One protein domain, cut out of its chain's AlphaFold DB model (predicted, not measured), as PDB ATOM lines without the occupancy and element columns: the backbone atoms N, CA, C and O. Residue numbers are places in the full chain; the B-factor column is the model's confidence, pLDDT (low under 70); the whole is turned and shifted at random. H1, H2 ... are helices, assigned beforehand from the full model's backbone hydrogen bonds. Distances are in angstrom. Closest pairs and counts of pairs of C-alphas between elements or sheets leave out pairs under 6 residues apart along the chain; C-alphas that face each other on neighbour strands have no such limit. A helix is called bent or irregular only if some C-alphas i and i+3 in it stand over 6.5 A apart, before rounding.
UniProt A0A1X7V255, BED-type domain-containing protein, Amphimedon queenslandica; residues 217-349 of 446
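This is residues 217 to 349 of the 446 residues of the protein "BED-type domain-containing protein" of Amphimedon queenslandica (UniProt A0A1X7V255). A long bent helix, H4, runs through this loose, open chain of helices; H2 packs slantwise on its first arm, and H5 folds back along its second arm as a hairpin. H1 and H3 cross each other in a pair toward one end of the long axis, and H6 meets the first arm of H4 near its own beginning. The loop of residues 303 to 308 sticks out. The printed part has 133 residues with six named helices, H1 to H6 in that order, and no named strand; the class is all helix. It is loose, with a radius of gyration of the C-alphas of 18.2 A and spans of 51 by 37 by 26 A.

H1, residues 217 to 229, begins at C-alpha 217 at (40.172, -30.227, -34.804) and is 18.3 A long from first to last C-alpha. H2 is residues 247 to 257, 15.3 A, and H3 is residues 259 to 268, 14.4 A. H4, residues 279 to 302, was assigned as one helix by its hydrogen bonds but is bent: C-alphas 291 and 294 are 6.7 A apart. Its arms are H4a, residues 279 to 291, 18.4 A, beginning at C-alpha 279 at (31.075, -51.348, -19.305), and H4b, residues 294 to 302, 12.4 A. H5 is residues 313 to 324, 14.8 A. H6, residues 333 to 348, is 21.9 A long and ends at C-alpha 348 at (63.836, -64.585, -13.014).

H4 is the hub, touching three other helices. H4a and H4b stand at a shallow tilt of 33 degrees, only just short of steep. H2 and H4a touch, the closest C-alphas being those of Phe 249 and Ala 289, 6.3 A apart, at a steep tilt of 50 degrees, opposite ways. H4b and H5 touch as a helical hairpin, closest at the C-alphas of Pro 294 and Ile 324, 6.9 A, with a shallow tilt of 7 degrees, opposite ways. H4a, with residues 287 to 291 alone, touches residues 334 to 335 of H6; the closest C-alphas, of Phe 291 and Thr 335, are 6.3 A apart. H1 and H3 touch, closest at the C-alphas of Ala 226 and Ala 261, 4.9 A, at a steep tilt of 56 degrees. Among the pairs that are apart are H1 and H2, and, only just, H3 and H4a, closest 8.5 A. In H1, H2, H3, H4a, H4b and H6 every O i to N i+4 pair is within hydrogen-bond range; in H5 7 of 8 are.

The two C-alphas farthest apart are those of Pro 270 and Ser 311, at 55.5 A. The printed part has no cut. The link from H1 to H2, 17 residues, is long. Mean pLDDT of the printed part is 79.9; residues 217 to 218, 239 to 244 and 348 to 349 are under 70 in this predicted model.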
ATOM      1  N   TRP A 217      40.450 -31.453 -35.570       63.00
ATOM      2  CA  TRP A 217      40.172 -30.227 -34.804       63.00
ATOM      3  C   TRP A 217      38.681 -30.073 -34.466       63.00
ATOM      4  O   TRP A 217      38.350 -29.555 -33.398       63.00
ATOM      5  N   LYS A 218      37.777 -30.565 -35.331       67.69
ATOM      6  CA  LYS A 218      36.334 -30.609 -35.042       67.69
ATOM      7  C   LYS A 218      36.054 -31.561 -33.885       67.69
ATOM      8  O   LYS A 218      35.349 -31.167 -32.965       67.69
ATOM      9  N   LYS A 219      36.682 -32.741 -33.866       73.06
ATOM     10  CA  LYS A 219      36.579 -33.701 -32.754       73.06
ATOM     11  C   LYS A 219      37.187 -33.178 -31.455       73.06
ATOM     12  O   LYS A 219      36.564 -33.298 -30.408       73.06
ATOM     13  N   LYS A 220      38.324 -32.485 -31.518       72.94
ATOM     14  CA  LYS A 220      38.922 -31.787 -30.367       72.94
ATOM     15  C   LYS A 220      38.027 -30.665 -29.829       72.94
ATOM     16  O   LYS A 220      38.038 -30.379 -28.636       72.94
ATOM     17  N   ARG A 221      37.271 -29.994 -30.701       80.31
ATOM     18  CA  ARG A 221      36.275 -28.989 -30.306       80.31
ATOM     19  C   ARG A 221      35.030 -29.638 -29.700       80.31
ATOM     20  O   ARG A 221      34.570 -29.171 -28.671       80.31
ATOM     21  N   GLU A 222      34.509 -30.699 -30.309       82.12
ATOM     22  CA  GLU A 222      33.377 -31.476 -29.784       82.12
ATOM     23  C   GLU A 222      33.693 -32.055 -28.397       82.12
ATOM     24  O   GLU A 222      32.853 -31.970 -27.506       82.12
ATOM     25  N   LEU A 223      34.921 -32.544 -28.183       80.75
ATOM     26  CA  LEU A 223      35.392 -33.008 -26.876       80.75
ATOM     27  C   LEU A 223      35.401 -31.885 -25.839       80.75
ATOM     28  O   LEU A 223      34.836 -32.068 -24.769       80.75
ATOM     29  N   ARG A 224      35.945 -30.708 -26.175       82.12
ATOM     30  CA  ARG A 224      35.911 -29.538 -25.282       82.12
ATOM     31  C   ARG A 224      34.493 -29.103 -24.925       82.12
ATOM     32  O   ARG A 224      34.211 -28.818 -23.770       82.12
ATOM     33  N   LEU A 225      33.580 -29.101 -25.894       85.12
ATOM     34  CA  LEU A 225      32.175 -28.779 -25.634       85.12
ATOM     35  C   LEU A 225      31.515 -29.815 -24.713       85.12
ATOM     36  O   LEU A 225      30.763 -29.441 -23.817       85.12
ATOM     37  N   ALA A 226      31.806 -31.104 -24.905       84.62
ATOM     38  CA  ALA A 226      31.313 -32.163 -24.029       84.62
ATOM     39  C   ALA A 226      31.913 -32.071 -22.613       84.62
ATOM     40  O   ALA A 226      31.184 -32.245 -21.641       84.62
ATOM     41  N   GLN A 227      33.201 -31.737 -22.493       86.62
ATOM     42  CA  GLN A 227      33.879 -31.482 -21.216       86.62
ATOM     43  C   GLN A 227      33.216 -30.333 -20.453       86.62
ATOM     44  O   GLN A 227      32.839 -30.505 -19.298       86.62
ATOM     45  N   GLN A 228      32.975 -29.202 -21.123       89.06
ATOM     46  CA  GLN A 228      32.298 -28.045 -20.534       89.06
ATOM     47  C   GLN A 228      30.866 -28.369 -20.091       89.06
ATOM     48  O   GLN A 228      30.464 -27.994 -18.992       89.06
ATOM     49  N   LEU A 229      30.103 -29.101 -20.911       89.38
ATOM     50  CA  LEU A 229      28.735 -29.515 -20.577       89.38
ATOM     51  C   LEU A 229      28.692 -30.417 -19.333       89.38
ATOM     52  O   LEU A 229      27.770 -30.319 -18.527       89.38
ATOM     53  N   LEU A 230      29.683 -31.298 -19.188       87.06
ATOM     54  CA  LEU A 230      29.785 -32.262 -18.092       87.06
ATOM     55  C   LEU A 230      30.580 -31.731 -16.890       87.06
ATOM     56  O   LEU A 230      30.750 -32.461 -15.918       87.06
ATOM     57  N   SER A 231      31.044 -30.476 -16.936       89.25
ATOM     58  CA  SER A 231      31.913 -29.877 -15.910       89.25
ATOM     59  C   SER A 231      33.191 -30.690 -15.638       89.25
ATOM     60  O   SER A 231      33.641 -30.787 -14.498       89.25
ATOM     61  N   LEU A 232      33.775 -31.285 -16.683       86.12
ATOM     62  CA  LEU A 232      35.043 -32.018 -16.625       86.12
ATOM     63  C   LEU A 232      36.235 -31.103 -16.958       86.12
ATOM     64  O   LEU A 232      36.068 -30.140 -17.714       86.12
ATOM     65  N   PRO A 233      37.451 -31.413 -16.464       85.75
ATOM     66  CA  PRO A 233      38.670 -30.715 -16.867       85.75
ATOM     67  C   PRO A 233      38.873 -30.738 -18.390       85.75
ATOM     68  O   PRO A 233      38.681 -31.771 -19.038       85.75
ATOM     69  N   GLU A 234      39.291 -29.604 -18.967       83.75
ATOM     70  CA  GLU A 234      39.553 -29.457 -20.407       83.75
ATOM     71  C   GLU A 234      40.899 -30.080 -20.802       83.75
ATOM     72  O   GLU A 234      41.869 -29.404 -21.151       83.75
ATOM     73  N   HIS A 235      40.965 -31.402 -20.738       77.44
ATOM     74  CA  HIS A 235      42.163 -32.153 -21.066       77.44
ATOM     75  C   HIS A 235      42.165 -32.631 -22.521       77.44
ATOM     76  O   HIS A 235      41.164 -33.125 -23.048       77.44
ATOM     77  N   SER A 236      43.314 -32.519 -23.189       73.38
ATOM     78  CA  SER A 236      43.549 -33.213 -24.458       73.38
ATOM     79  C   SER A 236      43.965 -34.652 -24.199       73.38
ATOM     80  O   SER A 236      44.842 -34.869 -23.367       73.38
ATOM     81  N   LEU A 237      43.412 -35.596 -24.967       72.25
ATOM     82  CA  LEU A 237      43.790 -37.005 -24.883       72.25
ATOM     83  C   LEU A 237      45.292 -37.202 -25.138       72.25
ATOM     84  O   LEU A 237      45.826 -36.738 -26.148       72.25
ATOM     85  N   VAL A 238      45.940 -37.903 -24.219       70.50
ATOM     86  CA  VAL A 238      47.336 -38.323 -24.231       70.50
ATOM     87  C   VAL A 238      47.411 -39.679 -24.919       70.50
ATOM     88  O   VAL A 238      46.573 -40.549 -24.704       70.50
ATOM     89  N   GLY A 239      48.401 -39.837 -25.790       65.44
ATOM     90  CA  GLY A 239      48.620 -41.061 -26.547       65.44
ATOM     91  C   GLY A 239      49.601 -41.972 -25.832       65.44
ATOM     92  O   GLY A 239      50.447 -41.508 -25.062       65.44
ATOM     93  N   ASP A 240      49.511 -43.265 -26.125       66.31
ATOM     94  CA  ASP A 240      50.546 -44.200 -25.717       66.31
ATOM     95  C   ASP A 240      51.848 -43.946 -26.501       66.31
ATOM     96  O   ASP A 240      51.857 -43.436 -27.621       66.31
ATOM     97  N   CYS A 241      52.974 -44.241 -25.866       67.56
ATOM     98  CA  CYS A 241      54.311 -44.065 -26.394       67.56
ATOM     99  C   CYS A 241      55.166 -45.235 -25.912       67.56
ATOM    100  O   CYS A 241      55.696 -45.224 -24.805       67.56
ATOM    101  N   SER A 242      55.377 -46.219 -26.785       57.53
ATOM    102  CA  SER A 242      56.119 -47.457 -26.477       57.53
ATOM    103  C   SER A 242      57.515 -47.278 -25.849       57.53
ATOM    104  O   SER A 242      58.036 -48.207 -25.232       57.53
ATOM    105  N   THR A 243      58.133 -46.104 -25.992       61.34
ATOM    106  CA  THR A 243      59.446 -45.766 -25.417       61.34
ATOM    107  C   THR A 243      59.374 -45.068 -24.055       61.34
ATOM    108  O   THR A 243      60.407 -44.910 -23.410       61.34
ATOM    109  N   ARG A 244      58.187 -44.667 -23.584       67.69
ATOM    110  CA  ARG A 244      57.969 -44.022 -22.281       67.69
ATOM    111  C   ARG A 244      57.044 -44.888 -21.446       67.69
ATOM    112  O   ARG A 244      55.836 -44.808 -21.574       67.69
ATOM    113  N   TRP A 245      57.610 -45.675 -20.541       70.00
ATOM    114  CA  TRP A 245      56.869 -46.711 -19.811       70.00
ATOM    115  C   TRP A 245      55.566 -46.229 -19.119       70.00
ATOM    116  O   TRP A 245      54.611 -46.992 -19.033       70.00
ATOM    117  N   GLY A 246      55.502 -44.967 -18.669       75.44
ATOM    118  CA  GLY A 246      54.318 -44.388 -18.017       75.44
ATOM    119  C   GLY A 246      53.219 -43.867 -18.958       75.44
ATOM    120  O   GLY A 246      52.138 -43.537 -18.483       75.44
ATOM    121  N   SER A 247      53.442 -43.786 -20.275       78.62
ATOM    122  CA  SER A 247      52.454 -43.219 -21.214       78.62
ATOM    123  C   SER A 247      51.148 -43.999 -21.248       78.62
ATOM    124  O   SER A 247      50.078 -43.398 -21.297       78.62
ATOM    125  N   THR A 248      51.227 -45.331 -21.181       79.75
ATOM    126  CA  THR A 248      50.047 -46.194 -21.189       79.75
ATOM    127  C   THR A 248      49.193 -45.942 -19.948       79.75
ATOM    128  O   THR A 248      47.974 -45.861 -20.056       79.75
ATOM    129  N   PHE A 249      49.826 -45.761 -18.783       84.31
ATOM    130  CA  PHE A 249      49.137 -45.459 -17.528       84.31
ATOM    131  C   PHE A 249      48.389 -44.121 -17.607       84.31
ATOM    132  O   PHE A 249      47.174 -44.094 -17.425       84.31
ATOM    133  N   PHE A 250      49.074 -43.042 -18.003       81.75
ATOM    134  CA  PHE A 250      48.456 -41.717 -18.129       81.75
ATOM    135  C   PHE A 250      47.348 -41.658 -19.186       81.75
ATOM    136  O   PHE A 250      46.335 -40.989 -18.982       81.75
ATOM    137  N   MET A 251      47.508 -42.371 -20.307       84.19
ATOM    138  CA  MET A 251      46.449 -42.502 -21.310       84.19
ATOM    139  C   MET A 251      45.200 -43.152 -20.700       84.19
ATOM    140  O   MET A 251      44.092 -42.670 -20.928       84.19
ATOM    141  N   ILE A 252      45.365 -44.238 -19.938       85.75
ATOM    142  CA  ILE A 252      44.243 -44.953 -19.317       85.75
ATOM    143  C   ILE A 252      43.542 -44.065 -18.285       85.75
ATOM    144  O   ILE A 252      42.322 -43.924 -18.367       85.75
ATOM    145  N   GLU A 253      44.277 -43.432 -17.364       88.75
ATOM    146  CA  GLU A 253      43.683 -42.536 -16.356       88.75
ATOM    147  C   GLU A 253      42.877 -41.413 -17.003       88.75
ATOM    148  O   GLU A 253      41.739 -41.142 -16.617       88.75
ATOM    149  N   GLN A 254      43.420 -40.806 -18.056       85.81
ATOM    150  CA  GLN A 254      42.738 -39.720 -18.737       85.81
ATOM    151  C   GLN A 254      41.522 -40.196 -19.537       85.81
ATOM    152  O   GLN A 254      40.508 -39.503 -19.586       85.81
ATOM    153  N   VAL A 255      41.570 -41.384 -20.148       85.69
ATOM    154  CA  VAL A 255      40.387 -41.982 -20.788       85.69
ATOM    155  C   VAL A 255      39.298 -42.255 -19.754       85.69
ATOM    156  O   VAL A 255      38.132 -41.989 -20.038       85.69
ATOM    157  N   LEU A 256      39.656 -42.749 -18.567       88.50
ATOM    158  CA  LEU A 256      38.712 -43.000 -17.478       88.50
ATOM    159  C   LEU A 256      38.102 -41.707 -16.927       88.50
ATOM    160  O   LEU A 256      36.893 -41.667 -16.701       88.50
ATOM    161  N   GLU A 257      38.897 -40.645 -16.779       89.88
ATOM    162  CA  GLU A 257      38.422 -39.310 -16.390       89.88
ATOM    163  C   GLU A 257      37.463 -38.728 -17.442       89.88
ATOM    164  O   GLU A 257      36.412 -38.173 -17.122       89.88
ATOM    165  N   GLN A 258      37.797 -38.895 -18.722       84.75
ATOM    166  CA  GLN A 258      37.094 -38.271 -19.843       84.75
ATOM    167  C   GLN A 258      36.014 -39.172 -20.463       84.75
ATOM    168  O   GLN A 258      35.415 -38.806 -21.480       84.75
ATOM    169  N   LYS A 259      35.729 -40.344 -19.875       86.50
ATOM    170  CA  LYS A 259      34.890 -41.396 -20.481       86.50
ATOM    171  C   LYS A 259      33.494 -40.920 -20.881       86.50
ATOM    172  O   LYS A 259      33.009 -41.282 -21.955       86.50
ATOM    173  N   GLU A 260      32.876 -40.052 -20.082       86.62
ATOM    174  CA  GLU A 260      31.539 -39.517 -20.373       86.62
ATOM    175  C   GLU A 260      31.553 -38.465 -21.493       86.62
ATOM    176  O   GLU A 260      30.686 -38.479 -22.376       86.62
ATOM    177  N   ALA A 261      32.576 -37.606 -21.535       84.38
ATOM    178  CA  ALA A 261      32.757 -36.656 -22.632       84.38
ATOM    179  C   ALA A 261      33.052 -37.390 -23.949       84.38
ATOM    180  O   ALA A 261      32.439 -37.100 -24.980       84.38
ATOM    181  N   LEU A 262      33.920 -38.405 -23.907       83.12
ATOM    182  CA  LEU A 262      34.229 -39.259 -25.055       83.12
ATOM    183  C   LEU A 262      32.990 -39.986 -25.561       83.12
ATOM    184  O   LEU A 262      32.718 -39.972 -26.761       83.12
ATOM    185  N   ARG A 263      32.188 -40.562 -24.666       84.06
ATOM    186  CA  ARG A 263      30.924 -41.206 -25.025       84.06
ATOM    187  C   ARG A 263      29.990 -40.248 -25.769       84.06
ATOM    188  O   ARG A 263      29.412 -40.644 -26.781       84.06
ATOM    189  N   CYS A 264      29.862 -38.998 -25.319       83.31
ATOM    190  CA  CYS A 264      29.034 -37.994 -25.994       83.31
ATOM    191  C   CYS A 264      29.513 -37.720 -27.428       83.31
ATOM    192  O   CYS A 264      28.707 -37.746 -28.358       83.31
ATOM    193  N   VAL A 265      30.819 -37.523 -27.620       83.12
ATOM    194  CA  VAL A 265      31.413 -37.246 -28.942       83.12
ATOM    195  C   VAL A 265      31.327 -38.458 -29.874       83.12
ATOM    196  O   VAL A 265      31.014 -38.319 -31.058       83.12
ATOM    197  N   LEU A 266      31.583 -39.662 -29.356       80.69
ATOM    198  CA  LEU A 266      31.597 -40.898 -30.142       80.69
ATOM    199  C   LEU A 266      30.192 -41.328 -30.580       80.69
ATOM    200  O   LEU A 266      30.028 -41.836 -31.688       80.69
ATOM    201  N   LEU A 267      29.166 -41.100 -29.754       82.81
ATOM    202  CA  LEU A 267      27.777 -41.422 -30.104       82.81
ATOM    203  C   LEU A 267      27.197 -40.498 -31.181       82.81
ATOM    204  O   LEU A 267      26.299 -40.918 -31.914       82.81
ATOM    205  N   GLN A 268      27.702 -39.268 -31.283       80.06
ATOM    206  CA  GLN A 268      27.269 -38.292 -32.286       80.06
ATOM    207  C   GLN A 268      27.778 -38.618 -33.697       80.06
ATOM    208  O   GLN A 268      27.214 -38.129 -34.674       80.06
ATOM    209  N   ASP A 269      28.806 -39.463 -33.825       77.31
ATOM    210  CA  ASP A 269      29.388 -39.840 -35.110       77.31
ATOM    211  C   ASP A 269      29.069 -41.303 -35.475       77.31
ATOM    212  O   ASP A 269      29.618 -42.233 -34.874       77.31
ATOM    213  N   PRO A 270      28.236 -41.550 -36.504       77.56
ATOM    214  CA  PRO A 270      27.894 -42.902 -36.938       77.56
ATOM    215  C   PRO A 270      29.108 -43.764 -37.304       77.56
ATOM    216  O   PRO A 270      29.038 -44.987 -37.169       77.56
ATOM    217  N   LYS A 271      30.215 -43.155 -37.754       76.81
ATOM    218  CA  LYS A 271      31.442 -43.877 -38.110       76.81
ATOM    219  C   LYS A 271      32.239 -44.287 -36.876       76.81
ATOM    220  O   LYS A 271      32.823 -45.363 -36.888       76.81
ATOM    221  N   MET A 272      32.228 -43.485 -35.809       70.19
ATOM    222  CA  MET A 272      33.015 -43.721 -34.586       70.19
ATOM    223  C   MET A 272      32.227 -44.422 -33.475       70.19
ATOM    224  O   MET A 272      32.809 -44.843 -32.480       70.19
ATOM    225  N   LYS A 273      30.918 -44.624 -33.649       74.88
ATOM    226  CA  LYS A 273      30.051 -45.276 -32.655       74.88
ATOM    227  C   LYS A 273      30.557 -46.647 -32.185       74.88
ATOM    228  O   LYS A 273      30.357 -47.014 -31.033       74.88
ATOM    229  N   HIS A 274      31.239 -47.392 -33.057       76.69
ATOM    230  CA  HIS A 274      31.830 -48.697 -32.733       76.69
ATOM    231  C   HIS A 274      33.014 -48.629 -31.741       76.69
ATOM    232  O   HIS A 274      33.431 -49.663 -31.215       76.69
ATOM    233  N   LEU A 275      33.537 -47.427 -31.481       76.75
ATOM    234  CA  LEU A 275      34.604 -47.143 -30.517       76.75
ATOM    235  C   LEU A 275      34.072 -46.774 -29.128       76.75
ATOM    236  O   LEU A 275      34.868 -46.558 -28.221       76.75
ATOM    237  N   CYS A 276      32.751 -46.682 -28.942       78.75
ATOM    238  CA  CYS A 276      32.188 -46.450 -27.615       78.75
ATOM    239  C   CYS A 276      32.592 -47.586 -26.670       78.75
ATOM    240  O   CYS A 276      32.397 -48.763 -26.987       78.75
ATOM    241  N   PHE A 277      33.118 -47.215 -25.506       82.06
ATOM    242  CA  PHE A 277      33.486 -48.164 -24.467       82.06
ATOM    243  C   PHE A 277      32.243 -48.870 -23.932       82.06
ATOM    244  O   PHE A 277      31.232 -48.243 -23.603       82.06
ATOM    245  N   THR A 278      32.320 -50.192 -23.863       86.75
ATOM    246  CA  THR A 278      31.363 -50.986 -23.098       86.75
ATOM    247  C   THR A 278      31.723 -50.920 -21.617       86.75
ATOM    248  O   THR A 278      32.846 -50.575 -21.258       86.75
ATOM    249  N   TRP A 279      30.788 -51.283 -20.740       86.00
ATOM    250  CA  TRP A 279      31.075 -51.348 -19.305       86.00
ATOM    251  C   TRP A 279      32.230 -52.313 -18.983       86.00
ATOM    252  O   TRP A 279      33.057 -52.003 -18.139       86.00
ATOM    253  N   GLN A 280      32.352 -53.414 -19.733       84.81
ATOM    254  CA  GLN A 280      33.473 -54.354 -19.615       84.81
ATOM    255  C   GLN A 280      34.813 -53.718 -20.003       84.81
ATOM    256  O   GLN A 280      35.824 -53.987 -19.367       84.81
ATOM    257  N   ASP A 281      34.831 -52.865 -21.034       82.31
ATOM    258  CA  ASP A 281      36.052 -52.148 -21.412       82.31
ATOM    259  C   ASP A 281      36.491 -51.198 -20.284       82.31
ATOM    260  O   ASP A 281      37.676 -51.126 -19.974       82.31
ATOM    261  N   ILE A 282      35.539 -50.499 -19.655       86.25
ATOM    262  CA  ILE A 282      35.813 -49.590 -18.533       86.25
ATOM    263  C   ILE A 282      36.333 -50.355 -17.312       86.25
ATOM    264  O   ILE A 282      37.341 -49.951 -16.748       86.25
ATOM    265  N   ASP A 283      35.717 -51.484 -16.963       85.06
ATOM    266  CA  ASP A 283      36.125 -52.327 -15.830       85.06
ATOM    267  C   ASP A 283      37.564 -52.864 -15.984       85.06
ATOM    268  O   ASP A 283      38.372 -52.851 -15.051       85.06
ATOM    269  N   VAL A 284      37.940 -53.250 -17.209       86.12
ATOM    270  CA  VAL A 284      39.318 -53.652 -17.531       86.12
ATOM    271  C   VAL A 284      40.285 -52.472 -17.413       86.12
ATOM    272  O   VAL A 284      41.378 -52.639 -16.873       86.12
ATOM    273  N   LEU A 285      39.914 -51.290 -17.912       85.75
ATOM    274  CA  LEU A 285      40.751 -50.089 -17.823       85.75
ATOM    275  C   LEU A 285      40.956 -49.648 -16.367       85.75
ATOM    276  O   LEU A 285      42.082 -49.332 -15.993       85.75
ATOM    277  N   GLU A 286      39.908 -49.686 -15.541       88.06
ATOM    278  CA  GLU A 286      39.973 -49.387 -14.104       88.06
ATOM    279  C   GLU A 286      40.875 -50.395 -13.376       88.06
ATOM    280  O   GLU A 286      41.771 -49.999 -12.629       88.06
ATOM    281  N   SER A 287      40.735 -51.689 -13.682       86.06
ATOM    282  CA  SER A 287      41.609 -52.742 -13.145       86.06
ATOM    283  C   SER A 287      43.083 -52.537 -13.519       86.06
ATOM    284  O   SER A 287      43.974 -52.705 -12.684       86.06
ATOM    285  N   LEU A 288      43.360 -52.167 -14.774       85.44
ATOM    286  CA  LEU A 288      44.721 -51.908 -15.248       85.44
ATOM    287  C   LEU A 288      45.316 -50.648 -14.615       85.44
ATOM    288  O   LEU A 288      46.476 -50.682 -14.212       85.44
ATOM    289  N   ALA A 289      44.542 -49.567 -14.490       88.06
ATOM    290  CA  ALA A 289      44.983 -48.345 -13.821       88.06
ATOM    291  C   ALA A 289      45.341 -48.617 -12.352       88.06
ATOM    292  O   ALA A 289      46.428 -48.247 -11.912       88.06
ATOM    293  N   ALA A 290      44.489 -49.352 -11.631       87.12
ATOM    294  CA  ALA A 290      44.734 -49.734 -10.241       87.12
ATOM    295  C   ALA A 290      45.994 -50.602 -10.076       87.12
ATOM    296  O   ALA A 290      46.737 -50.441  -9.112       87.12
ATOM    297  N   PHE A 291      46.272 -51.499 -11.027       86.00
ATOM    298  CA  PHE A 291      47.503 -52.294 -11.035       86.00
ATOM    299  C   PHE A 291      48.752 -51.457 -11.359       86.00
ATOM    300  O   PHE A 291      49.809 -51.652 -10.756       86.00
ATOM    301  N   MET A 292      48.653 -50.553 -12.335       85.69
ATOM    302  CA  MET A 292      49.788 -49.768 -12.826       85.69
ATOM    303  C   MET A 292      50.157 -48.606 -11.904       85.69
ATOM    304  O   MET A 292      51.340 -48.293 -11.820       85.69
ATOM    305  N   SER A 293      49.196 -48.010 -11.197       87.88
ATOM    306  CA  SER A 293      49.410 -46.882 -10.275       87.88
ATOM    307  C   SER A 293      50.535 -47.126  -9.252       87.88
ATOM    308  O   SER A 293      51.522 -46.391  -9.291       87.88
ATOM    309  N   PRO A 294      50.519 -48.192  -8.425       84.81
ATOM    310  CA  PRO A 294      51.585 -48.418  -7.445       84.81
ATOM    311  C   PRO A 294      52.938 -48.741  -8.099       84.81
ATOM    312  O   PRO A 294      53.992 -48.467  -7.524       84.81
ATOM    313  N   LEU A 295      52.941 -49.310  -9.312       82.06
ATOM    314  CA  LEU A 295      54.169 -49.528 -10.082       82.06
ATOM    315  C   LEU A 295      54.721 -48.215 -10.644       82.06
ATOM    316  O   LEU A 295      55.938 -48.031 -10.694       82.06
ATOM    317  N   PHE A 296      53.842 -47.306 -11.062       83.00
ATOM    318  CA  PHE A 296      54.216 -45.971 -11.497       83.00
ATOM    319  C   PHE A 296      54.847 -45.196 -10.341       83.00
ATOM    320  O   PHE A 296      56.008 -44.804 -10.475       83.00
ATOM    321  N   ASP A 297      54.171 -45.105  -9.193       80.19
ATOM    322  CA  ASP A 297      54.668 -44.424  -7.987       80.19
ATOM    323  C   ASP A 297      56.011 -45.001  -7.516       80.19
ATOM    324  O   ASP A 297      56.942 -44.265  -7.168       80.19
ATOM    325  N   PHE A 298      56.156 -46.330  -7.586       79.00
ATOM    326  CA  PHE A 298      57.415 -47.032  -7.341       79.00
ATOM    327  C   PHE A 298      58.530 -46.532  -8.266       79.00
ATOM    328  O   PHE A 298      59.627 -46.199  -7.811       79.00
ATOM    329  N   THR A 299      58.276 -46.486  -9.578       77.00
ATOM    330  CA  THR A 299      59.295 -46.044 -10.537       77.00
ATOM    331  C   THR A 299      59.580 -44.557 -10.419       77.00
ATOM    332  O   THR A 299      60.731 -44.163 -10.593       77.00
ATOM    333  N   ASP A 300      58.575 -43.745 -10.100       78.56
ATOM    334  CA  ASP A 300      58.720 -42.305  -9.934       78.56
ATOM    335  C   ASP A 300      59.614 -41.970  -8.744       78.56
ATOM    336  O   ASP A 300      60.600 -41.246  -8.893       78.56
ATOM    337  N   SER A 301      59.376 -42.646  -7.619       76.50
ATOM    338  CA  SER A 301      60.193 -42.537  -6.409       76.50
ATOM    339  C   SER A 301      61.664 -42.899  -6.656       76.50
ATOM    340  O   SER A 301      62.566 -42.231  -6.156       76.50
ATOM    341  N   LEU A 302      61.942 -43.931  -7.468       76.06
ATOM    342  CA  LEU A 302      63.315 -44.325  -7.832       76.06
ATOM    343  C   LEU A 302      63.977 -43.395  -8.861       76.06
ATOM    344  O   LEU A 302      65.195 -43.456  -9.044       76.06
ATOM    345  N   CYS A 303      63.192 -42.570  -9.555       75.62
ATOM    346  CA  CYS A 303      63.677 -41.583 -10.520       75.62
ATOM    347  C   CYS A 303      63.887 -40.193  -9.905       75.62
ATOM    348  O   CYS A 303      64.263 -39.278 -10.638       75.62
ATOM    349  N   GLY A 304      63.647 -40.020  -8.602       74.00
ATOM    350  CA  GLY A 304      63.860 -38.753  -7.909       74.00
ATOM    351  C   GLY A 304      65.327 -38.307  -7.927       74.00
ATOM    352  O   GLY A 304      66.236 -39.106  -7.712       74.00
ATOM    353  N   GLU A 305      65.547 -37.014  -8.167       70.31
ATOM    354  CA  GLU A 305      66.886 -36.393  -8.201       70.31
ATOM    355  C   GLU A 305      67.214 -35.624  -6.913       70.31
ATOM    356  O   GLU A 305      68.374 -35.351  -6.625       70.31
ATOM    357  N   GLN A 306      66.191 -35.286  -6.120       70.88
ATOM    358  CA  GLN A 306      66.333 -34.511  -4.880       70.88
ATOM    359  C   GLN A 306      66.616 -35.383  -3.647       70.88
ATOM    360  O   GLN A 306      66.888 -34.857  -2.572       70.88
ATOM    361  N   LEU A 307      66.546 -36.710  -3.790       75.00
ATOM    362  CA  LEU A 307      66.719 -37.677  -2.709       75.00
ATOM    363  C   LEU A 307      67.662 -38.804  -3.141       75.00
ATOM    364  O   LEU A 307      67.784 -39.128  -4.321       75.00
ATOM    365  N   VAL A 308      68.306 -39.437  -2.162       82.12
ATOM    366  CA  VAL A 308      69.174 -40.599  -2.384       82.12
ATOM    367  C   VAL A 308      68.325 -41.804  -2.788       82.12
ATOM    368  O   VAL A 308      67.635 -42.390  -1.958       82.12
ATOM    369  N   THR A 309      68.397 -42.216  -4.053       82.38
ATOM    370  CA  THR A 309      67.562 -43.309  -4.590       82.38
ATOM    371  C   THR A 309      68.246 -44.676  -4.566       82.38
ATOM    372  O   THR A 309      67.583 -45.702  -4.441       82.38
ATOM    373  N   VAL A 310      69.579 -44.752  -4.635       81.94
ATOM    374  CA  VAL A 310      70.282 -46.053  -4.633       81.94
ATOM    375  C   VAL A 310      70.127 -46.810  -3.312       81.94
ATOM    376  O   VAL A 310      70.008 -48.038  -3.314       81.94
ATOM    377  N   SER A 311      70.071 -46.105  -2.181       81.19
ATOM    378  CA  SER A 311      69.866 -46.724  -0.865       81.19
ATOM    379  C   SER A 311      68.447 -47.282  -0.687       81.19
ATOM    380  O   SER A 311      68.261 -48.248   0.060       81.19
ATOM    381  N   THR A 312      67.459 -46.738  -1.407       77.69
ATOM    382  CA  THR A 312      66.050 -47.139  -1.298       77.69
ATOM    383  C   THR A 312      65.714 -48.369  -2.138       77.69
ATOM    384  O   THR A 312      64.735 -49.042  -1.831       77.69
ATOM    385  N   ILE A 313      66.558 -48.762  -3.104       79.38
ATOM    386  CA  ILE A 313      66.332 -49.919  -3.996       79.38
ATOM    387  C   ILE A 313      65.932 -51.183  -3.222       79.38
ATOM    388  O   ILE A 313      64.975 -51.857  -3.592       79.38
ATOM    389  N   LYS A 314      66.655 -51.539  -2.154       77.81
ATOM    390  CA  LYS A 314      66.396 -52.784  -1.410       77.81
ATOM    391  C   LYS A 314      65.065 -52.746  -0.634       77.81
ATOM    392  O   LYS A 314      64.294 -53.691  -0.804       77.81
ATOM    393  N   PRO A 315      64.774 -51.716   0.187       77.69
ATOM    394  CA  PRO A 315      63.450 -51.536   0.792       77.69
ATOM    395  C   PRO A 315      62.315 -51.530  -0.236       77.69
ATOM    396  O   PRO A 315      61.335 -52.253  -0.087       77.69
ATOM    397  N   VAL A 316      62.494 -50.784  -1.322       76.06
ATOM    398  CA  VAL A 316      61.484 -50.571  -2.359       76.06
ATOM    399  C   VAL A 316      61.202 -51.869  -3.130       76.06
ATOM    400  O   VAL A 316      60.046 -52.230  -3.323       76.06
ATOM    401  N   LEU A 317      62.224 -52.671  -3.457       77.31
ATOM    402  CA  LEU A 317      62.039 -54.025  -4.008       77.31
ATOM    403  C   LEU A 317      61.334 -54.983  -3.038       77.31
ATOM    404  O   LEU A 317      60.634 -55.892  -3.482       77.31
ATOM    405  N   CYS A 318      61.539 -54.811  -1.731       77.81
ATOM    406  CA  CYS A 318      60.867 -55.615  -0.716       77.81
ATOM    407  C   CYS A 318      59.364 -55.307  -0.684       77.81
ATOM    408  O   CYS A 318      58.569 -56.241  -0.726       77.81
ATOM    409  N   ILE A 319      58.996 -54.022  -0.696       80.25
ATOM    410  CA  ILE A 319      57.602 -53.547  -0.773       80.25
ATOM    411  C   ILE A 319      56.954 -54.011  -2.083       80.25
ATOM    412  O   ILE A 319      55.874 -54.593  -2.081       80.25
ATOM    413  N   LEU A 320      57.654 -53.853  -3.211       80.56
ATOM    414  CA  LEU A 320      57.161 -54.311  -4.509       80.56
ATOM    415  C   LEU A 320      56.822 -55.805  -4.491       80.56
ATOM    416  O   LEU A 320      55.782 -56.209  -5.000       80.56
ATOM    417  N   LYS A 321      57.693 -56.630  -3.905       79.56
ATOM    418  CA  LYS A 321      57.506 -58.080  -3.867       79.56
ATOM    419  C   LYS A 321      56.416 -58.515  -2.886       79.56
ATOM    420  O   LYS A 321      55.661 -59.428  -3.210       79.56
ATOM    421  N   ASN A 322      56.407 -57.933  -1.691       80.69
ATOM    422  CA  ASN A 322      55.609 -58.435  -0.576       80.69
ATOM    423  C   ASN A 322      54.235 -57.774  -0.472       80.69
ATOM    424  O   ASN A 322      53.336 -58.420   0.049       80.69
ATOM    425  N   ASP A 323      54.087 -56.546  -0.980       79.75
ATOM    426  CA  ASP A 323      52.859 -55.760  -0.833       79.75
ATOM    427  C   ASP A 323      52.185 -55.514  -2.195       79.75
ATOM    428  O   ASP A 323      51.001 -55.789  -2.368       79.75
ATOM    429  N   ILE A 324      52.929 -55.035  -3.203       80.38
ATOM    430  CA  ILE A 324      52.338 -54.639  -4.501       80.38
ATOM    431  C   ILE A 324      52.058 -55.857  -5.398       80.38
ATOM    432  O   ILE A 324      51.017 -55.935  -6.051       80.38
ATOM    433  N   LEU A 325      52.994 -56.810  -5.464       83.31
ATOM    434  CA  LEU A 325      52.914 -57.985  -6.343       83.31
ATOM    435  C   LEU A 325      52.429 -59.257  -5.635       83.31
ATOM    436  O   LEU A 325      52.368 -60.306  -6.278       83.31
ATOM    437  N   SER A 326      52.101 -59.193  -4.342       81.94
ATOM    438  CA  SER A 326      51.521 -60.330  -3.626       81.94
ATOM    439  C   SER A 326      50.118 -60.647  -4.138       81.94
ATOM    440  O   SER A 326      49.362 -59.747  -4.520       81.94
ATOM    441  N   GLU A 327      49.763 -61.932  -4.119       76.25
ATOM    442  CA  GLU A 327      48.409 -62.388  -4.434       76.25
ATOM    443  C   GLU A 327      47.418 -61.799  -3.423       76.25
ATOM    444  O   GLU A 327      47.553 -62.014  -2.216       76.25
ATOM    445  N   CYS A 328      46.434 -61.045  -3.915       77.06
ATOM    446  CA  CYS A 328      45.320 -60.545  -3.118       77.06
ATOM    447  C   CYS A 328      44.025 -61.236  -3.558       77.06
ATOM    448  O   CYS A 328      43.799 -61.441  -4.749       77.06
ATOM    449  N   ASN A 329      43.151 -61.566  -2.604       72.56
ATOM    450  CA  ASN A 329      41.868 -62.218  -2.892       72.56
ATOM    451  C   ASN A 329      40.902 -61.321  -3.685       72.56
ATOM    452  O   ASN A 329      40.002 -61.838  -4.341       72.56
ATOM    453  N   ASP A 330      41.106 -60.003  -3.637       77.38
ATOM    454  CA  ASP A 330      40.299 -59.012  -4.356       77.38
ATOM    455  C   ASP A 330      40.841 -58.718  -5.772       77.38
ATOM    456  O   ASP A 330      40.278 -57.896  -6.497       77.38
ATOM    457  N   ASP A 331      41.936 -59.366  -6.191       80.38
ATOM    458  CA  ASP A 331      42.503 -59.163  -7.524       80.38
ATOM    459  C   ASP A 331      41.601 -59.760  -8.614       80.38
ATOM    460  O   ASP A 331      41.171 -60.913  -8.549       80.38
ATOM    461  N   THR A 332      41.399 -59.009  -9.699       82.12
ATOM    462  CA  THR A 332      40.809 -59.573 -10.918       82.12
ATOM    463  C   THR A 332      41.758 -60.596 -11.554       82.12
ATOM    464  O   THR A 332      42.980 -60.530 -11.385       82.12
ATOM    465  N   GLU A 333      41.224 -61.523 -12.357       81.81
ATOM    466  CA  GLU A 333      42.030 -62.521 -13.088       81.81
ATOM    467  C   GLU A 333      43.155 -61.859 -13.912       81.81
ATOM    468  O   GLU A 333      44.287 -62.354 -13.991       81.81
ATOM    469  N   HIS A 334      42.862 -60.694 -14.496       75.38
ATOM    470  CA  HIS A 334      43.823 -59.900 -15.255       75.38
ATOM    471  C   HIS A 334      44.914 -59.295 -14.368       75.38
ATOM    472  O   HIS A 334      46.095 -59.410 -14.715       75.38
ATOM    473  N   THR A 335      44.553 -58.711 -13.224       80.81
ATOM    474  CA  THR A 335      45.508 -58.150 -12.258       80.81
ATOM    475  C   THR A 335      46.426 -59.231 -11.694       80.81
ATOM    476  O   THR A 335      47.645 -59.064 -11.726       80.81
ATOM    477  N   SER A 336      45.875 -60.380 -11.292       83.69
ATOM    478  CA  SER A 336      46.651 -61.529 -10.805       83.69
ATOM    479  C   SER A 336      47.648 -62.032 -11.859       83.69
ATOM    480  O   SER A 336      48.843 -62.182 -11.590       83.69
ATOM    481  N   THR A 337      47.203 -62.170 -13.114       85.06
ATOM    482  CA  THR A 337      48.081 -62.560 -14.230       85.06
ATOM    483  C   THR A 337      49.211 -61.549 -14.460       85.06
ATOM    484  O   THR A 337      50.348 -61.939 -14.752       85.06
ATOM    485  N   CYS A 338      48.923 -60.248 -14.358       83.69
ATOM    486  CA  CYS A 338      49.927 -59.198 -14.528       83.69
ATOM    487  C   CYS A 338      50.937 -59.192 -13.374       83.69
ATOM    488  O   CYS A 338      52.142 -59.206 -13.640       83.69
ATOM    489  N   LYS A 339      50.468 -59.266 -12.120       85.75
ATOM    490  CA  LYS A 339      51.318 -59.386 -10.924       85.75
ATOM    491  C   LYS A 339      52.256 -60.586 -11.028       85.75
ATOM    492  O   LYS A 339      53.468 -60.416 -10.901       85.75
ATOM    493  N   ALA A 340      51.728 -61.763 -11.371       85.06
ATOM    494  CA  ALA A 340      52.515 -62.986 -11.526       85.06
ATOM    495  C   ALA A 340      53.624 -62.841 -12.583       85.06
ATOM    496  O   ALA A 340      54.772 -63.198 -12.324       85.06
ATOM    497  N   ARG A 341      53.321 -62.254 -13.750       84.75
ATOM    498  CA  ARG A 341      54.325 -62.031 -14.810       84.75
ATOM    499  C   ARG A 341      55.400 -61.026 -14.417       84.75
ATOM    500  O   ARG A 341      56.569 -61.229 -14.745       84.75
ATOM    501  N   VAL A 342      55.026 -59.935 -13.752       82.44
ATOM    502  CA  VAL A 342      56.000 -58.939 -13.284       82.44
ATOM    503  C   VAL A 342      56.878 -59.542 -12.191       82.44
ATOM    504  O   VAL A 342      58.100 -59.407 -12.253       82.44
ATOM    505  N   LEU A 343      56.289 -60.275 -11.245       83.31
ATOM    506  CA  LEU A 343      57.022 -60.974 -10.195       83.31
ATOM    507  C   LEU A 343      57.983 -62.014 -10.781       83.31
ATOM    508  O   LEU A 343      59.155 -62.052 -10.398       83.31
ATOM    509  N   GLU A 344      57.534 -62.804 -11.757       82.75
ATOM    510  CA  GLU A 344      58.385 -63.727 -12.508       82.75
ATOM    511  C   GLU A 344      59.528 -62.970 -13.191       82.75
ATOM    512  O   GLU A 344      60.678 -63.368 -13.060       82.75
ATOM    513  N   TYR A 345      59.274 -61.844 -13.857       78.50
ATOM    514  CA  TYR A 345      60.326 -61.070 -14.520       78.50
ATOM    515  C   TYR A 345      61.369 -60.511 -13.538       78.50
ATOM    516  O   TYR A 345      62.577 -60.634 -13.777       78.50
ATOM    517  N   VAL A 346      60.919 -59.927 -12.424       73.88
ATOM    518  CA  VAL A 346      61.779 -59.342 -11.381       73.88
ATOM    519  C   VAL A 346      62.618 -60.422 -10.690       73.88
ATOM    520  O   VAL A 346      63.802 -60.208 -10.430       73.88
ATOM    521  N   THR A 347      62.049 -61.606 -10.448       70.94
ATOM    522  CA  THR A 347      62.740 -62.727  -9.785       70.94
ATOM    523  C   THR A 347      63.607 -63.561 -10.741       70.94
ATOM    524  O   THR A 347      64.703 -63.989 -10.370       70.94
ATOM    525  N   THR A 348      63.172 -63.750 -11.990       64.50
ATOM    526  CA  THR A 348      63.836 -64.585 -13.014       64.50
ATOM    527  C   THR A 348      64.971 -63.858 -13.717       64.50
ATOM    528  O   THR A 348      65.900 -64.511 -14.208       64.50
ATOM    529  N   LYS A 349      65.000 -62.514 -13.708       57.41
ATOM    530  CA  LYS A 349      66.236 -61.766 -13.974       57.41
ATOM    531  C   LYS A 349      67.241 -62.042 -12.846       57.41
ATOM    532  O   LYS A 349      67.579 -61.180 -12.038       57.41
TER     533      LYS A 349